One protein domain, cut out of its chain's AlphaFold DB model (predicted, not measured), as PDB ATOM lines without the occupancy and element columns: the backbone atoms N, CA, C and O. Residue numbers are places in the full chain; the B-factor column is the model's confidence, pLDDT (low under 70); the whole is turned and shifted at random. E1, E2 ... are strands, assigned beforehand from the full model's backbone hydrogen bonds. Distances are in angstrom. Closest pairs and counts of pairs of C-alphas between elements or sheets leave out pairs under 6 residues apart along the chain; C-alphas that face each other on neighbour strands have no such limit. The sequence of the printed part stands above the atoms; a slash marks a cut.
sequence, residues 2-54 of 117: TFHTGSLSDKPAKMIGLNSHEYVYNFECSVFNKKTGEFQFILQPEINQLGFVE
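AT A GLANCE: This is residues 2 to 54 of the 117 residues of an uncharacterized protein of Rikenellaceae bacterium (UniProt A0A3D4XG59). With little regular structure, two small strand hairpins, E3 with E4 and E1 with E2, make the two ends of a loose, elongated body, their turns pointing away from each other. Residues 2 to 13 and 43 to 54, long stretches with no named element, make much of the rest. The printed part has 53 residues, 14 of them in four strands, E1 to E4, and no named helix: all strand, both sheets antiparallel. It is only just loose, close to compact, with a radius of gyration of the C-alphas of 12.4 A, spanning 43 by 22 by 12 A.

IN THESE COORDINATES: E3, residues 29 to 32, is 10.6 A long; E4, residues 39 to 42, 9.9 A, ends at C-alpha 42 (111.633, 88.744, 170.210). E1, residues 14 to 16, begins at C-alpha 14 (113.987, 101.370, 173.389); E1 and E2, residues 22 to 24, are each 7.1 A.

HOW THE PARTS SIT: E3 and E4 form an antiparallel hairpin at 153 degrees, with N 31 and O 40 2.8 A apart. Residues 5 to 6 pair antiparallel with residues 41 to 42 of E4. The hairpin E1 and E2 is antiparallel at 144 degrees, with N 23 and O 15 2.9 A apart. E2 and E3 are apart.

THE WHOLE: The farthest C-alphas, Asn 19 and Lys 35, are 43.5 A apart. The printed part has no cut and no long link; pLDDT is under 70 at residues 2 to 3.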
ATOM      1  N   THR A   2     102.856  83.984 174.784       62.19
ATOM      2  CA  THR A   2     102.845  84.142 173.334       62.19
ATOM      3  C   THR A   2     104.151  84.802 172.905       62.19
ATOM      4  O   THR A   2     104.639  85.734 173.542       62.19
ATOM      5  N   PHE A   3     104.751  84.286 171.834       68.69
ATOM      6  CA  PHE A   3     106.019  84.777 171.307       68.69
ATOM      7  C   PHE A   3     105.748  85.853 170.253       68.69
ATOM      8  O   PHE A   3     105.490  85.539 169.091       68.69
ATOM      9  N   HIS A   4     105.815  87.127 170.640       76.75
ATOM     10  CA  HIS A   4     105.827  88.222 169.668       76.75
ATOM     11  C   HIS A   4     107.198  88.252 168.994       76.75
ATOM     12  O   HIS A   4     108.190  88.641 169.609       76.75
ATOM     13  N   THR A   5     107.265  87.772 167.753       84.19
ATOM     14  CA  THR A   5     108.533  87.497 167.072       84.19
ATOM     15  C   THR A   5     108.648  88.165 165.707       84.19
ATOM     16  O   THR A   5     107.649  88.472 165.057       84.19
ATOM     17  N   GLY A   6     109.890  88.395 165.282       83.69
ATOM     18  CA  GLY A   6     110.264  88.887 163.960       83.69
ATOM     19  C   GLY A   6     111.435  88.091 163.380       83.69
ATOM     20  O   GLY A   6     112.196  87.452 164.110       83.69
ATOM     21  N   SER A   7     111.581  88.109 162.056       84.12
ATOM     22  CA  SER A   7     112.692  87.441 161.360       84.12
ATOM     23  C   SER A   7     113.969  88.285 161.294       84.12
ATOM     24  O   SER A   7     115.028  87.748 160.980       84.12
ATOM     25  N   LEU A   8     113.884  89.587 161.589       84.00
ATOM     26  CA  LEU A   8     114.980  90.552 161.502       84.00
ATOM     27  C   LEU A   8     115.071  91.404 162.776       84.00
ATOM     28  O   LEU A   8     114.077  91.595 163.472       84.00
ATOM     29  N   SER A   9     116.265  91.946 163.020       83.19
ATOM     30  CA  SER A   9     116.570  92.966 164.038       83.19
ATOM     31  C   SER A   9     116.321  94.370 163.458       83.19
ATOM     32  O   SER A   9     117.202  95.221 163.375       83.19
ATOM     33  N   ASP A  10     115.126  94.594 162.911       86.06
ATOM     34  CA  ASP A  10     114.746  95.863 162.270       86.06
ATOM     35  C   ASP A  10     113.989  96.811 163.216       86.06
ATOM     36  O   ASP A  10     113.647  97.937 162.846       86.06
ATOM     37  N   LYS A  11     113.751  96.367 164.454       86.50
ATOM     38  CA  LYS A  11     113.019  97.084 165.503       86.50
ATOM     39  C   LYS A  11     113.826  97.059 166.803       86.50
ATOM     40  O   LYS A  11     113.462  96.322 167.722       86.50
ATOM     41  N   PRO A  12     114.909  97.851 166.886       88.19
ATOM     42  CA  PRO A  12     115.755  97.851 168.065       88.19
ATOM     43  C   PRO A  12     114.961  98.303 169.292       88.19
ATOM     44  O   PRO A  12     114.112  99.198 169.209       88.19
ATOM     45  N   ALA A  13     115.247  97.677 170.432       91.56
ATOM     46  CA  ALA A  13     114.579  97.990 171.683       91.56
ATOM     47  C   ALA A  13     114.879  99.429 172.129       91.56
ATOM     48  O   ALA A  13     115.946  99.989 171.870       91.56
ATOM     49  N   LYS A  14     113.926 100.022 172.835       94.62
ATOM     50  CA  LYS A  14     113.987 101.370 173.389       94.62
ATOM     51  C   LYS A  14     113.877 101.315 174.901       94.62
ATOM     52  O   LYS A  14     113.124 100.514 175.458       94.62
ATOM     53  N   MET A  15     114.619 102.191 175.559       93.75
ATOM     54  CA  MET A  15     114.668 102.285 177.014       93.75
ATOM     55  C   MET A  15     114.607 103.753 177.436       93.75
ATOM     56  O   MET A  15     115.020 104.634 176.686       93.75
ATOM     57  N   ILE A  16     114.130 104.015 178.648       93.94
ATOM     58  CA  ILE A  16     114.129 105.332 179.288       93.94
ATOM     59  C   ILE A  16     115.306 105.371 180.262       93.94
ATOM     60  O   ILE A  16     115.411 104.544 181.167       93.94
ATOM     61  N   GLY A  17     116.222 106.318 180.058       89.31
ATOM     62  CA  GLY A  17     117.354 106.550 180.951       89.31
ATOM     63  C   GLY A  17     116.960 107.273 182.242       89.31
ATOM     64  O   GLY A  17     115.852 107.781 182.385       89.31
ATOM     65  N   LEU A  18     117.909 107.400 183.174       86.56
ATOM     66  CA  LEU A  18     117.710 108.086 184.465       86.56
ATOM     67  C   LEU A  18     117.270 109.558 184.337       86.56
ATOM     68  O   LEU A  18     116.699 110.118 185.264       86.56
ATOM     69  N   ASN A  19     117.549 110.189 183.199       91.00
ATOM     70  CA  ASN A  19     117.162 111.562 182.869       91.00
ATOM     71  C   ASN A  19     115.839 111.637 182.083       91.00
ATOM     72  O   ASN A  19     115.585 112.643 181.420       91.00
ATOM     73  N   SER A  20     115.050 110.561 182.079       90.44
ATOM     74  CA  SER A  20     113.805 110.418 181.316       90.44
ATOM     75  C   SER A  20     113.956 110.549 179.795       90.44
ATOM     76  O   SER A  20     112.964 110.743 179.098       90.44
ATOM     77  N   HIS A  21     115.177 110.445 179.257       93.88
ATOM     78  CA  HIS A  21     115.386 110.433 177.811       93.88
ATOM     79  C   HIS A  21     115.270 109.009 177.272       93.88
ATOM     80  O   HIS A  21     115.870 108.077 177.812       93.88
ATOM     81  N   GLU A  22     114.524 108.862 176.181       95.31
ATOM     82  CA  GLU A  22     114.496 107.629 175.402       95.31
ATOM     83  C   GLU A  22     115.841 107.433 174.688       95.31
ATOM     84  O   GLU A  22     116.395 108.370 174.106       95.31
ATOM     85  N   TYR A  23     116.362 106.210 174.709       94.56
ATOM     86  CA  TYR A  23     117.538 105.823 173.943       94.56
ATOM     87  C   TYR A  23     117.351 104.448 173.301       94.56
ATOM     88  O   TYR A  23     116.587 103.606 173.780       94.56
ATOM     89  N   VAL A  24     118.074 104.229 172.201       94.06
ATOM     90  CA  VAL A  24     118.129 102.934 171.522       94.06
ATOM     91  C   VAL A  24     119.020 101.993 172.323       94.06
ATOM     92  O   VAL A  24     120.179 102.301 172.609       94.06
ATOM     93  N   TYR A  25     118.474 100.840 172.679       91.88
ATOM     94  CA  TYR A  25     119.179  99.779 173.372       91.88
ATOM     95  C   TYR A  25     119.773  98.808 172.357       91.88
ATOM     96  O   TYR A  25     119.066  98.209 171.552       91.88
ATOM     97  N   ASN A  26     121.093  98.642 172.401       88.06
ATOM     98  CA  ASN A  26     121.845  97.883 171.396       88.06
ATOM     99  C   ASN A  26     121.789  96.355 171.595       88.06
ATOM    100  O   ASN A  26     122.614  95.636 171.033       88.06
ATOM    101  N   PHE A  27     120.865  95.854 172.416       86.56
ATOM    102  CA  PHE A  27     120.670  94.425 172.639       86.56
ATOM    103  C   PHE A  27     119.230  94.035 172.326       86.56
ATOM    104  O   PHE A  27     118.292  94.736 172.700       86.56
ATOM    105  N   GLU A  28     119.071  92.865 171.712       86.81
ATOM    106  CA  GLU A  28     117.770  92.280 171.411       86.81
ATOM    107  C   GLU A  28     117.645  90.873 171.992       86.81
ATOM    108  O   GLU A  28     118.596  90.086 172.036       86.81
ATOM    109  N   CYS A  29     116.433  90.555 172.429       90.31
ATOM    110  CA  CYS A  29     116.057  89.217 172.852       90.31
ATOM    111  C   CYS A  29     115.790  88.343 171.618       90.31
ATOM    112  O   CYS A  29     115.241  88.803 170.622       90.31
ATOM    113  N   SER A  30     116.142  87.061 171.679       91.25
ATOM    114  CA  SER A  30     115.859  86.103 170.604       91.25
ATOM    115  C   SER A  30     115.598  84.702 171.148       91.25
ATOM    116  O   SER A  30     116.024  84.349 172.248       91.25
ATOM    117  N   VAL A  31     114.881  83.890 170.379       89.19
ATOM    118  CA  VAL A  31     114.592  82.494 170.699       89.19
ATOM    119  C   VAL A  31     115.050  81.595 169.559       89.19
ATOM    120  O   VAL A  31     114.877  81.908 168.383       89.19
ATOM    121  N   PHE A  32     115.636  80.458 169.924       88.88
ATOM    122  CA  PHE A  32     115.985  79.394 168.994       88.88
ATOM    123  C   PHE A  32     115.229  78.121 169.366       88.88
ATOM    124  O   PHE A  32     115.442  77.546 170.442       88.88
ATOM    125  N   ASN A  33     114.350  77.666 168.480       86.81
ATOM    126  CA  ASN A  33     113.608  76.432 168.668       86.81
ATOM    127  C   ASN A  33     114.472  75.239 168.248       86.81
ATOM    128  O   ASN A  33     114.661  74.965 167.068       86.81
ATOM    129  N   LYS A  34     114.957  74.465 169.226       84.88
ATOM    130  CA  LYS A  34     115.811  73.293 168.969       84.88
ATOM    131  C   LYS A  34     115.102  72.140 168.241       84.88
ATOM    132  O   LYS A  34     115.792  71.267 167.728       84.88
ATOM    133  N   LYS A  35     113.762  72.100 168.228       86.88
ATOM    134  CA  LYS A  35     112.990  71.068 167.514       86.88
ATOM    135  C   LYS A  35     112.855  71.401 166.026       86.88
ATOM    136  O   LYS A  35     112.988  70.503 165.206       86.88
ATOM    137  N   THR A  36     112.584  72.666 165.692       90.69
ATOM    138  CA  THR A  36     112.352  73.110 164.302       90.69
ATOM    139  C   THR A  36     113.600  73.687 163.633       90.69
ATOM    140  O   THR A  36     113.670  73.728 162.412       90.69
ATOM    141  N   GLY A  37     114.599  74.107 164.414       92.00
ATOM    142  CA  GLY A  37     115.783  74.816 163.924       92.00
ATOM    143  C   GLY A  37     115.535  76.298 163.626       92.00
ATOM    144  O   GLY A  37     116.404  76.961 163.068       92.00
ATOM    145  N   GLU A  38     114.362  76.826 163.981       91.81
ATOM    146  CA  GLU A  38     113.990  78.209 163.696       91.81
ATOM    147  C   GLU A  38     114.595  79.174 164.719       91.81
ATOM    148  O   GLU A  38     114.505  78.969 165.933       91.81
ATOM    149  N   PHE A  39     115.185  80.252 164.207       91.81
ATOM    150  CA  PHE A  39     115.659  81.393 164.980       91.81
ATOM    151  C   PHE A  39     114.726  82.580 164.760       91.81
ATOM    152  O   PHE A  39     114.377  82.891 163.620       91.81
ATOM    153  N   GLN A  40     114.345  83.253 165.841       92.06
ATOM    154  CA  GLN A  40     113.461  84.410 165.790       92.06
ATOM    155  C   GLN A  40     113.907  85.477 166.790       92.06
ATOM    156  O   GLN A  40     114.264  85.163 167.928       92.06
ATOM    157  N   PHE A  41     113.838  86.743 166.388       91.44
ATOM    158  CA  PHE A  41     113.968  87.872 167.306       91.44
ATOM    159  C   PHE A  41     112.671  88.041 168.088       91.44
ATOM    160  O   PHE A  41     111.589  87.807 167.552       91.44
ATOM    161  N   ILE A  42     112.775  88.436 169.352       90.31
ATOM    162  CA  ILE A  42     111.633  88.744 170.210       90.31
ATOM    163  C   ILE A  42     111.447  90.249 170.183       90.31
ATOM    164  O   ILE A  42     112.337  91.006 170.568       90.31
ATOM    165  N   LEU A  43     110.278  90.665 169.711       89.50
ATOM    166  CA  LEU A  43     109.943  92.071 169.585       89.50
ATOM    167  C   LEU A  43     109.663  92.650 170.968       89.50
ATOM    168  O   LEU A  43     108.929  92.055 171.758       89.50
ATOM    169  N   GLN A  44     110.240  93.819 171.239       91.12
ATOM    170  CA  GLN A  44     109.954  94.560 172.458       91.12
ATOM    171  C   GLN A  44     108.445  94.858 172.544       91.12
ATOM    172  O   GLN A  44     107.896  95.439 171.604       91.12
ATOM    173  N   PRO A  45     107.775  94.493 173.652       88.69
ATOM    174  CA  PRO A  45     106.351  94.768 173.812       88.69
ATOM    175  C   PRO A  45     106.068  96.216 174.211       88.69
ATOM    176  O   PRO A  45     105.103  96.804 173.731       88.69
ATOM    177  N   GLU A  46     106.928  96.798 175.045       90.31
ATOM    178  CA  GLU A  46     106.833  98.174 175.527       90.31
ATOM    179  C   GLU A  46     108.241  98.712 175.823       90.31
ATOM    180  O   GLU A  46     109.151  97.938 176.136       90.31
ATOM    181  N   ILE A  47     108.432 100.032 175.750       92.19
ATOM    182  CA  ILE A  47     109.659 100.691 176.219       92.19
ATOM    183  C   ILE A  47     109.969 100.223 177.654       92.19
ATOM    184  O   ILE A  47     109.067 100.102 178.473       92.19
ATOM    185  N   ASN A  48     111.244  99.953 177.960       91.00
ATOM    186  CA  ASN A  48     111.726  99.353 179.220       91.00
ATOM    187  C   ASN A  48     111.377  97.880 179.475       91.00
ATOM    188  O   ASN A  48     111.951  97.291 180.391       91.00
ATOM    189  N   GLN A  49     110.521  97.255 178.671       90.50
ATOM    190  CA  GLN A  49     110.202  95.838 178.809       90.50
ATOM    191  C   GLN A  49     110.963  95.004 177.777       90.50
ATOM    192  O   GLN A  49     110.983  95.321 176.589       90.50
ATOM    193  N   LEU A  50     111.606  93.922 178.222       90.19
ATOM    194  CA  LEU A  50     112.368  93.013 177.364       90.19
ATOM    195  C   LEU A  50     111.941  91.568 177.612       90.19
ATOM    196  O   LEU A  50     111.730  91.149 178.750       90.19
ATOM    197  N   GLY A  51     111.899  90.781 176.540       90.00
ATOM    198  CA  GLY A  51     111.616  89.356 176.612       90.00
ATOM    199  C   GLY A  51     110.161  89.006 176.339       90.00
ATOM    200  O   GLY A  51     109.506  89.612 175.496       90.00
ATOM    201  N   PHE A  52     109.684  87.949 176.989       87.06
ATOM    202  CA  PHE A  52     108.401  87.342 176.666       87.06
ATOM    203  C   PHE A  52     107.262  88.048 177.385       87.06
ATOM    204  O   PHE A  52     107.296  88.162 178.610       87.06
ATOM    205  N   VAL A  53     106.238  88.450 176.635       84.00
ATOM    206  CA  VAL A  53     105.005  88.999 177.203       84.00
ATOM    207  C   VAL A  53     104.324  87.946 178.070       84.00
ATOM    208  O   VAL A  53     104.110  86.802 177.648       84.00
ATOM    209  N   GLU A  54     103.995  88.345 179.292       79.44
ATOM    210  CA  GLU A  54     103.149  87.581 180.191       79.44
ATOM    211  C   GLU A  54     101.687  87.859 179.797       79.44
ATOM    212  O   GLU A  54     101.144  88.932 180.031       79.44
TER     213      GLU A  54